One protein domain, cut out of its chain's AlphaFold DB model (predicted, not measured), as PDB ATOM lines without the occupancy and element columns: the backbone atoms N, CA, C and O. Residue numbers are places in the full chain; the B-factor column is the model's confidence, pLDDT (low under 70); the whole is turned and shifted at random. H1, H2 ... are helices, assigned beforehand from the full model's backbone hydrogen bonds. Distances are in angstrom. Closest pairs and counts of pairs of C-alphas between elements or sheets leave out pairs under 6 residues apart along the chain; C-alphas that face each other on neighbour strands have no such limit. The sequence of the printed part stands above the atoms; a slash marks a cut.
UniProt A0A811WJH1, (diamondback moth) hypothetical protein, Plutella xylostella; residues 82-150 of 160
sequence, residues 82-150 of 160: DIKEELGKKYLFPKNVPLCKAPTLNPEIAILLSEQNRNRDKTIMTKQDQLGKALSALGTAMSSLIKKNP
ATOM      1  N   ASP A  82     129.066 229.138 192.201       89.94
ATOM      2  CA  ASP A  82     127.916 228.628 191.442       89.94
ATOM      3  C   ASP A  82     128.337 228.053 190.084       89.94
ATOM      4  O   ASP A  82     127.968 226.935 189.730       89.94
ATOM      5  N   ILE A  83     129.205 228.772 189.363       88.25
ATOM      6  CA  ILE A  83     129.744 228.338 188.067       88.25
ATOM      7  C   ILE A  83     130.580 227.066 188.248       88.25
ATOM      8  O   ILE A  83     130.485 226.132 187.453       88.25
ATOM      9  N   LYS A  84     131.389 226.994 189.314       86.38
ATOM     10  CA  LYS A  84     132.186 225.802 189.628       86.38
ATOM     11  C   LYS A  84     131.298 224.577 189.877       86.38
ATOM     12  O   LYS A  84     131.614 223.486 189.397       86.38
ATOM     13  N   GLU A  85     130.203 224.741 190.612       88.44
ATOM     14  CA  GLU A  85     129.250 223.661 190.877       88.44
ATOM     15  C   GLU A  85     128.485 223.241 189.618       88.44
ATOM     16  O   GLU A  85     128.306 222.043 189.383       88.44
ATOM     17  N   GLU A  86     128.087 224.197 188.779       91.06
ATOM     18  CA  GLU A  86     127.436 223.931 187.497       91.06
ATOM     19  C   GLU A  86     128.352 223.132 186.557       91.06
ATOM     20  O   GLU A  86     127.963 222.065 186.070       91.06
ATOM     21  N   LEU A  87     129.601 223.574 186.370       87.50
ATOM     22  CA  LEU A  87     130.603 222.844 185.581       87.50
ATOM     23  C   LEU A  87     130.844 221.443 186.148       87.50
ATOM     24  O   LEU A  87     130.948 220.476 185.391       87.50
ATOM     25  N   GLY A  88     130.886 221.324 187.476       85.44
ATOM     26  CA  GLY A  88     131.084 220.058 188.168       85.44
ATOM     27  C   GLY A  88     129.943 219.050 187.998       85.44
ATOM     28  O   GLY A  88     130.192 217.854 188.180       85.44
ATOM     29  N   LYS A  89     128.726 219.515 187.679       88.75
ATOM     30  CA  LYS A  89     127.553 218.689 187.341       88.75
ATOM     31  C   LYS A  89     127.484 218.391 185.843       88.75
ATOM     32  O   LYS A  89     127.108 217.288 185.459       88.75
ATOM     33  N   LYS A  90     127.857 219.363 185.007       91.19
ATOM     34  CA  LYS A  90     127.836 219.253 183.544       91.19
ATOM     35  C   LYS A  90     128.856 218.245 183.021       91.19
ATOM     36  O   LYS A  90     128.538 217.458 182.132       91.19
ATOM     37  N   TYR A  91     130.070 218.272 183.561       88.50
ATOM     38  CA  TYR A  91     131.157 217.399 183.130       88.50
ATOM     39  C   TYR A  91     131.395 216.308 184.166       88.50
ATOM     40  O   TYR A  91     132.010 216.524 185.211       88.50
ATOM     41  N   LEU A  92     130.874 215.121 183.863       89.62
ATOM     42  CA  LEU A  92     131.115 213.908 184.639       89.62
ATOM     43  C   LEU A  92     132.389 213.212 184.160       89.62
ATOM     44  O   LEU A  92     132.857 213.438 183.042       89.62
ATOM     45  N   PHE A  93     132.934 212.336 185.002       88.44
ATOM     46  CA  PHE A  93     134.052 211.488 184.607       88.44
ATOM     47  C   PHE A  93     133.634 210.590 183.433       88.44
ATOM     48  O   PHE A  93     132.567 209.966 183.489       88.44
ATOM     49  N   PRO A  94     134.437 210.529 182.363       85.94
ATOM     50  CA  PRO A  94     134.092 209.755 181.186       85.94
ATOM     51  C   PRO A  94     134.248 208.258 181.498       85.94
ATOM     52  O   PRO A  94     135.222 207.832 182.117       85.94
ATOM     53  N   LYS A  95     133.274 207.438 181.081       86.75
ATOM     54  CA  LYS A  95     133.218 206.004 181.442       86.75
ATOM     55  C   LYS A  95     134.421 205.198 180.946       86.75
ATOM     56  O   LYS A  95     134.780 204.203 181.561       86.75
ATOM     57  N   ASN A  96     135.024 205.622 179.840       86.38
ATOM     58  CA  ASN A  96     136.198 204.997 179.239       86.38
ATOM     59  C   ASN A  96     137.518 205.386 179.926       86.38
ATOM     60  O   ASN A  96     138.532 204.761 179.635       86.38
ATOM     61  N   VAL A  97     137.531 206.381 180.827       87.56
ATOM     62  CA  VAL A  97     138.739 206.797 181.562       87.56
ATOM     63  C   VAL A  97     138.442 206.883 183.067       87.56
ATOM     64  O   VAL A  97     138.349 207.975 183.634       87.56
ATOM     65  N   PRO A  98     138.281 205.736 183.755       86.50
ATOM     66  CA  PRO A  98     137.961 205.714 185.186       86.50
ATOM     67  C   PRO A  98     139.080 206.305 186.057       86.50
ATOM     68  O   PRO A  98     138.803 206.824 187.135       86.50
ATOM     69  N   LEU A  99     140.322 206.290 185.562       88.19
ATOM     70  CA  LEU A  99     141.498 206.862 186.225       88.19
ATOM     71  C   LEU A  99     141.472 208.397 186.310       88.19
ATOM     72  O   LEU A  99     142.283 208.977 187.022       88.19
ATOM     73  N   CYS A 100     140.538 209.064 185.622       86.19
ATOM     74  CA  CYS A 100     140.316 210.500 185.800       86.19
ATOM     75  C   CYS A 100     139.732 210.839 187.177       86.19
ATOM     76  O   CYS A 100     139.788 211.997 187.588       86.19
ATOM     77  N   LYS A 101     139.121 209.871 187.866       89.50
ATOM     78  CA  LYS A 101     138.638 210.069 189.231       89.50
ATOM     79  C   LYS A 101     139.814 209.975 190.200       89.50
ATOM     80  O   LYS A 101     140.640 209.073 190.075       89.50
ATOM     81  N   ALA A 102     139.860 210.873 191.182       89.62
ATOM     82  CA  ALA A 102     140.909 210.853 192.188       89.62
ATOM     83  C   ALA A 102     140.913 209.521 192.971       89.62
ATOM     84  O   ALA A 102     139.840 208.989 193.292       89.62
ATOM     85  N   PRO A 103     142.097 208.978 193.304       88.06
ATOM     86  CA  PRO A 103     142.202 207.828 194.187       88.06
ATOM     87  C   PRO A 103     141.687 208.190 195.582       88.06
ATOM     88  O   PRO A 103     141.937 209.274 196.104       88.06
ATOM     89  N   THR A 104     140.958 207.263 196.194       89.88
ATOM     90  CA  THR A 104     140.467 207.417 197.564       89.88
ATOM     91  C   THR A 104     141.508 206.918 198.553       89.88
ATOM     92  O   THR A 104     142.053 205.828 198.365       89.88
ATOM     93  N   LEU A 105     141.733 207.672 199.629       88.62
ATOM     94  CA  LEU A 105     142.602 207.250 200.723       88.62
ATOM     95  C   LEU A 105     142.160 205.896 201.285       88.62
ATOM     96  O   LEU A 105     140.979 205.677 201.560       88.62
ATOM     97  N   ASN A 106     143.128 205.000 201.472       91.25
ATOM     98  CA  ASN A 106     142.882 203.695 202.068       91.25
ATOM     99  C   ASN A 106     142.398 203.871 203.525       91.25
ATOM    100  O   ASN A 106     143.098 204.530 204.302       91.25
ATOM    101  N   PRO A 107     141.242 203.296 203.916       87.88
ATOM    102  CA  PRO A 107     140.694 203.439 205.265       87.88
ATOM    103  C   PRO A 107     141.657 202.981 206.368       87.88
ATOM    104  O   PRO A 107     141.703 203.621 207.415       87.88
ATOM    105  N   GLU A 108     142.477 201.956 206.121       90.62
ATOM    106  CA  GLU A 108     143.458 201.456 207.097       90.62
ATOM    107  C   GLU A 108     144.522 202.511 207.426       90.62
ATOM    108  O   GLU A 108     144.904 202.720 208.575       90.62
ATOM    109  N   ILE A 109     144.964 203.245 206.404       87.81
ATOM    110  CA  ILE A 109     145.958 204.314 206.547       87.81
ATOM    111  C   ILE A 109     145.296 205.567 207.131       87.81
ATOM    112  O   ILE A 109     145.903 206.296 207.915       87.81
ATOM    113  N   ALA A 110     144.027 205.807 206.798       87.31
ATOM    114  CA  ALA A 110     143.273 206.967 207.260       87.31
ATOM    115  C   ALA A 110     143.092 207.019 208.786       87.31
ATOM    116  O   ALA A 110     142.928 208.115 209.320       87.31
ATOM    117  N   ILE A 111     143.104 205.868 209.468       88.50
ATOM    118  CA  ILE A 111     143.002 205.773 210.937       88.50
ATOM    119  C   ILE A 111     144.338 206.127 211.608       88.50
ATOM    120  O   ILE A 111     144.352 206.686 212.701       88.50
ATOM    121  N   LEU A 112     145.457 205.827 210.946       90.50
ATOM    122  CA  LEU A 112     146.809 206.060 211.466       90.50
ATOM    123  C   LEU A 112     147.289 207.504 211.256       90.50
ATOM    124  O   LEU A 112     148.214 207.959 211.928       90.50
ATOM    125  N   LEU A 113     146.696 208.224 210.302       90.81
ATOM    126  CA  LEU A 113     147.069 209.597 209.979       90.81
ATOM    127  C   LEU A 113     146.453 210.607 210.951       90.81
ATOM    128  O   LEU A 113     145.294 210.504 211.347       90.81
ATOM    129  N   SER A 114     147.212 211.662 211.253       94.38
ATOM    130  CA  SER A 114     146.686 212.832 211.956       94.38
ATOM    131  C   SER A 114     145.594 213.532 211.139       94.38
ATOM    132  O   SER A 114     145.586 213.489 209.904       94.38
ATOM    133  N   GLU A 115     144.696 214.246 211.821       92.06
ATOM    134  CA  GLU A 115     143.613 214.997 211.174       92.06
ATOM    135  C   GLU A 115     144.140 215.989 210.124       92.06
ATOM    136  O   GLU A 115     143.604 216.081 209.020       92.06
ATOM    137  N   GLN A 116     145.256 216.662 210.420       94.44
ATOM    138  CA  GLN A 116     145.920 217.562 209.479       94.44
ATOM    139  C   GLN A 116     146.306 216.852 208.173       94.44
ATOM    140  O   GLN A 116     146.073 217.385 207.085       94.44
ATOM    141  N   ASN A 117     146.888 215.653 208.262       93.12
ATOM    142  CA  ASN A 117     147.296 214.889 207.084       93.12
ATOM    143  C   ASN A 117     146.081 214.368 206.309       93.12
ATOM    144  O   ASN A 117     146.073 214.417 205.079       93.12
ATOM    145  N   ARG A 118     145.014 213.982 207.013       93.75
ATOM    146  CA  ARG A 118     143.746 213.566 206.397       93.75
ATOM    147  C   ARG A 118     143.060 214.710 205.644       93.75
ATOM    148  O   ARG A 118     142.542 214.517 204.545       93.75
ATOM    149  N   ASN A 119     143.094 215.921 206.194       92.81
ATOM    150  CA  ASN A 119     142.526 217.107 205.550       92.81
ATOM    151  C   ASN A 119     143.348 217.545 204.330       92.81
ATOM    152  O   ASN A 119     142.778 217.967 203.315       92.81
ATOM    153  N   ARG A 120     144.680 217.408 204.396       94.31
ATOM    154  CA  ARG A 120     145.566 217.623 203.242       94.31
ATOM    155  C   ARG A 120     145.252 216.653 202.107       94.31
ATOM    156  O   ARG A 120     145.033 217.112 200.987       94.31
ATOM    157  N   ASP A 121     145.148 215.362 202.405       94.19
ATOM    158  CA  ASP A 121     144.776 214.333 201.429       94.19
ATOM    159  C   ASP A 121     143.418 214.633 200.771       94.19
ATOM    160  O   ASP A 121     143.327 214.760 199.549       94.19
ATOM    161  N   LYS A 122     142.385 214.925 201.572       93.12
ATOM    162  CA  LYS A 122     141.056 215.303 201.063       93.12
ATOM    163  C   LYS A 122     141.093 216.529 200.139       93.12
ATOM    164  O   LYS A 122     140.353 216.602 199.153       93.12
ATOM    165  N   THR A 123     141.945 217.506 200.449       94.50
ATOM    166  CA  THR A 123     142.130 218.701 199.613       94.50
ATOM    167  C   THR A 123     142.766 218.342 198.271       94.50
ATOM    168  O   THR A 123     142.327 218.841 197.232       94.50
ATOM    169  N   ILE A 124     143.770 217.463 198.276       94.88
ATOM    170  CA  ILE A 124     144.424 216.962 197.061       94.88
ATOM    171  C   ILE A 124     143.431 216.158 196.217       94.88
ATOM    172  O   ILE A 124     143.283 216.454 195.033       94.88
ATOM    173  N   MET A 125     142.676 215.247 196.834       94.38
ATOM    174  CA  MET A 125     141.618 214.475 196.177       94.38
ATOM    175  C   MET A 125     140.605 215.398 195.480       94.38
ATOM    176  O   MET A 125     140.271 215.201 194.316       94.38
ATOM    177  N   THR A 126     140.175 216.476 196.146       92.31
ATOM    178  CA  THR A 126     139.229 217.449 195.566       92.31
ATOM    179  C   THR A 126     139.812 218.171 194.344       92.31
ATOM    180  O   THR A 126     139.102 218.414 193.365       92.31
ATOM    181  N   LYS A 127     141.105 218.520 194.378       92.50
ATOM    182  CA  LYS A 127     141.807 219.140 193.241       92.50
ATOM    183  C   LYS A 127     141.953 218.158 192.078       92.50
ATOM    184  O   LYS A 127     141.690 218.536 190.940       92.50
ATOM    185  N   GLN A 128     142.318 216.911 192.361       94.06
ATOM    186  CA  GLN A 128     142.433 215.852 191.357       94.06
ATOM    187  C   GLN A 128     141.084 215.568 190.686       94.06
ATOM    188  O   GLN A 128     141.013 215.529 189.462       94.06
ATOM    189  N   ASP A 129     139.996 215.500 191.456       92.62
ATOM    190  CA  ASP A 129     138.645 215.352 190.905       92.62
ATOM    191  C   ASP A 129     138.259 216.536 190.007       92.62
ATOM    192  O   ASP A 129     137.665 216.351 188.942       92.62
ATOM    193  N   GLN A 130     138.605 217.765 190.405       91.88
ATOM    194  CA  GLN A 130     138.373 218.948 189.576       91.88
ATOM    195  C   GLN A 130     139.145 218.868 188.248       91.88
ATOM    196  O   GLN A 130     138.569 219.171 187.200       91.88
ATOM    197  N   LEU A 131     140.409 218.434 188.276       92.19
ATOM    198  CA  LEU A 131     141.220 218.226 187.071       92.19
ATOM    199  C   LEU A 131     140.638 217.121 186.182       92.19
ATOM    200  O   LEU A 131     140.528 217.314 184.974       92.19
ATOM    201  N   GLY A 132     140.179 216.010 186.761       91.56
ATOM    202  CA  GLY A 132     139.537 214.927 186.015       91.56
ATOM    203  C   GLY A 132     138.264 215.367 185.288       91.56
ATOM    204  O   GLY A 132     138.037 215.000 184.133       91.56
ATOM    205  N   LYS A 133     137.447 216.219 185.921       91.12
ATOM    206  CA  LYS A 133     136.269 216.822 185.273       91.12
ATOM    207  C   LYS A 133     136.652 217.817 184.177       91.12
ATOM    208  O   LYS A 133     136.018 217.827 183.123       91.12
ATOM    209  N   ALA A 134     137.695 218.621 184.392       91.38
ATOM    210  CA  ALA A 134     138.218 219.526 183.368       91.38
ATOM    211  C   ALA A 134     138.747 218.753 182.148       91.38
ATOM    212  O   ALA A 134     138.447 219.118 181.011       91.38
ATOM    213  N   LEU A 135     139.443 217.636 182.374       91.94
ATOM    214  CA  LEU A 135     139.921 216.755 181.313       91.94
ATOM    215  C   LEU A 135     138.761 216.134 180.522       91.94
ATOM    216  O   LEU A 135     138.832 216.047 179.300       91.94
ATOM    217  N   SER A 136     137.656 215.785 181.187       91.00
ATOM    218  CA  SER A 136     136.422 215.340 180.521       91.00
ATOM    219  C   SER A 136     135.827 216.420 179.606       91.00
ATOM    220  O   SER A 136     135.441 216.146 178.464       91.00
ATOM    221  N   ALA A 137     135.794 217.671 180.077       91.19
ATOM    222  CA  ALA A 137     135.332 218.808 179.283       91.19
ATOM    223  C   ALA A 137     136.208 219.024 178.043       91.19
ATOM    224  O   ALA A 137     135.688 219.152 176.931       91.19
ATOM    225  N   LEU A 138     137.529 218.994 178.230       92.12
ATOM    226  CA  LEU A 138     138.496 219.128 177.149       92.12
ATOM    227  C   LEU A 138     138.389 217.963 176.154       92.12
ATOM    228  O   LEU A 138     138.307 218.193 174.952       92.12
ATOM    229  N   GLY A 139     138.286 216.724 176.636       89.94
ATOM    230  CA  GLY A 139     138.099 215.535 175.803       89.94
ATOM    231  C   GLY A 139     136.804 215.574 174.990       89.94
ATOM    232  O   GLY A 139     136.788 215.166 173.830       89.94
ATOM    233  N   THR A 140     135.728 216.138 175.545       88.44
ATOM    234  CA  THR A 140     134.469 216.360 174.813       88.44
ATOM    235  C   THR A 140     134.641 217.398 173.700       88.44
ATOM    236  O   THR A 140     134.129 217.211 172.590       88.44
ATOM    237  N   ALA A 141     135.381 218.479 173.966       90.19
ATOM    238  CA  ALA A 141     135.704 219.495 172.967       90.19
ATOM    239  C   ALA A 141     136.592 218.927 171.846       90.19
ATOM    240  O   ALA A 141     136.242 219.062 170.674       90.19
ATOM    241  N   MET A 142     137.663 218.205 172.196       90.44
ATOM    242  CA  MET A 142     138.532 217.508 171.240       90.44
ATOM    243  C   MET A 142     137.746 216.501 170.392       90.44
ATOM    244  O   MET A 142     137.828 216.527 169.168       90.44
ATOM    245  N   SER A 143     136.898 215.678 171.017       89.19
ATOM    246  CA  SER A 143     136.032 214.722 170.309       89.19
ATOM    247  C   SER A 143     135.086 215.414 169.326       89.19
ATOM    248  O   SER A 143     134.756 214.863 168.278       89.19
ATOM    249  N   SER A 144     134.626 216.622 169.658       87.56
ATOM    250  CA  SER A 144     133.775 217.424 168.775       87.56
ATOM    251  C   SER A 144     134.556 218.029 167.610       87.56
ATOM    252  O   SER A 144     133.994 218.167 166.527       87.56
ATOM    253  N   LEU A 145     135.828 218.380 167.818       88.62
ATOM    254  CA  LEU A 145     136.716 218.887 166.773       88.62
ATOM    255  C   LEU A 145     137.086 217.784 165.773       88.62
ATOM    256  O   LEU A 145     136.928 217.985 164.573       88.62
ATOM    257  N   ILE A 146     137.461 216.596 166.263       88.94
ATOM    258  CA  ILE A 146     137.786 215.426 165.426       88.94
ATOM    259  C   ILE A 146     136.589 215.027 164.553       88.94
ATOM    260  O   ILE A 146     136.734 214.774 163.365       88.94
ATOM    261  N   LYS A 147     135.369 215.036 165.107       85.56
ATOM    262  CA  LYS A 147     134.152 214.732 164.333       85.56
ATOM    263  C   LYS A 147     133.853 215.744 163.222       85.56
ATOM    264  O   LYS A 147     133.120 215.408 162.298       85.56
ATOM    265  N   LYS A 148     134.338 216.983 163.341       77.81
ATOM    266  CA  LYS A 148     134.087 218.064 162.373       77.81
ATOM    267  C   LYS A 148     135.173 218.162 161.301       77.81
ATOM    268  O   LYS A 148     134.850 218.562 160.188       77.81
ATOM    269  N   ASN A 149     136.406 217.766 161.617       66.38
ATOM    270  CA  ASN A 149     137.544 217.820 160.703       66.38
ATOM    271  C   ASN A 149     138.079 216.401 160.426       66.38
ATOM    272  O   ASN A 149     138.854 215.890 161.235       66.38
ATOM    273  N   PRO A 150     137.719 215.773 159.290       60.59
ATOM    274  CA  PRO A 150     138.224 214.448 158.921       60.59
ATOM    275  C   PRO A 150     139.712 214.431 158.515       60.59
ATOM    276  O   PRO A 150     140.287 213.354 158.428       60.59
TER     277      PRO A 150
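This is residues 82 to 150 of the 160 residues of the protein "(diamondback moth) hypothetical protein" of Plutella xylostella (UniProt A0A811WJH1). What does the model look like? One long helix, H3, makes the longest axis, and the short helix H2 folds back beside its first turns, while another short helix, H1, stands crosswise beside its middle. Residues 91 to 106, a long stretch with no named element, lead from H1 to H2, and their later part runs back alongside the first half of H3; residues 141 to 150, of which 141 to 148 belong to H3, stick out at the far end. What are its make-up and size? The printed part has 69 residues with three named helices in the order H1, H2, H3 and no named strand, and its class is all helix. It is loose, with a radius of gyration of the C-alphas of 15.8 A, and flat, spanning 54 by 27 by 13 A.

Where is the longest helix? H3 is residues 115 to 148, from C-alpha 115 at (143.613, 214.997, 211.174) to C-alpha 148 at (134.087, 218.064, 162.373), 49.8 A away. Where are the two shorter ones? H2 is residues 107 to 112, 9.1 A from first to last C-alpha. H1 is residues 82 to 90, 12.3 A long, and begins with C-alpha 82 at (127.916, 228.628, 191.442).

How does H1 stand to H3? They are close but not clearly touching; their closest C-alphas, those of Gly 88 and Lys 133, are 6.8 A apart. They run the same way at a steep tilt of 63 degrees. How does H2 stand to H3? They too are close but not clearly touching, with the closest C-alphas, those of Ala 110 and Arg 118, 6.7 A apart. They run opposite ways at a tilt of 35.2 degrees, only just steep. What of H1 and H2, and of the backbones? H1 and H2 are apart. Every O i to N i+4 pair is within hydrogen-bond range in H1 and H3; in H2 it is 1 of 2.

How far does it reach? The two C-alphas farthest apart, those of Leu 112 and Pro 150, are 53.9 A apart. Without the stretches that stand free, residues 111 to 117, of which 115 to 117 belong to H3, and residues 141 to 150, the body has 52 residues and spans 36 by 28 by 13 A. Which links are long? The link from H1 to H2, 16 residues, is long, and the link from H2 to H3, 2 residues, is tight. Is the printed part whole and its confidence high? It has no cut, and its mean pLDDT is 89.2, with residues 149 to 150 under 70.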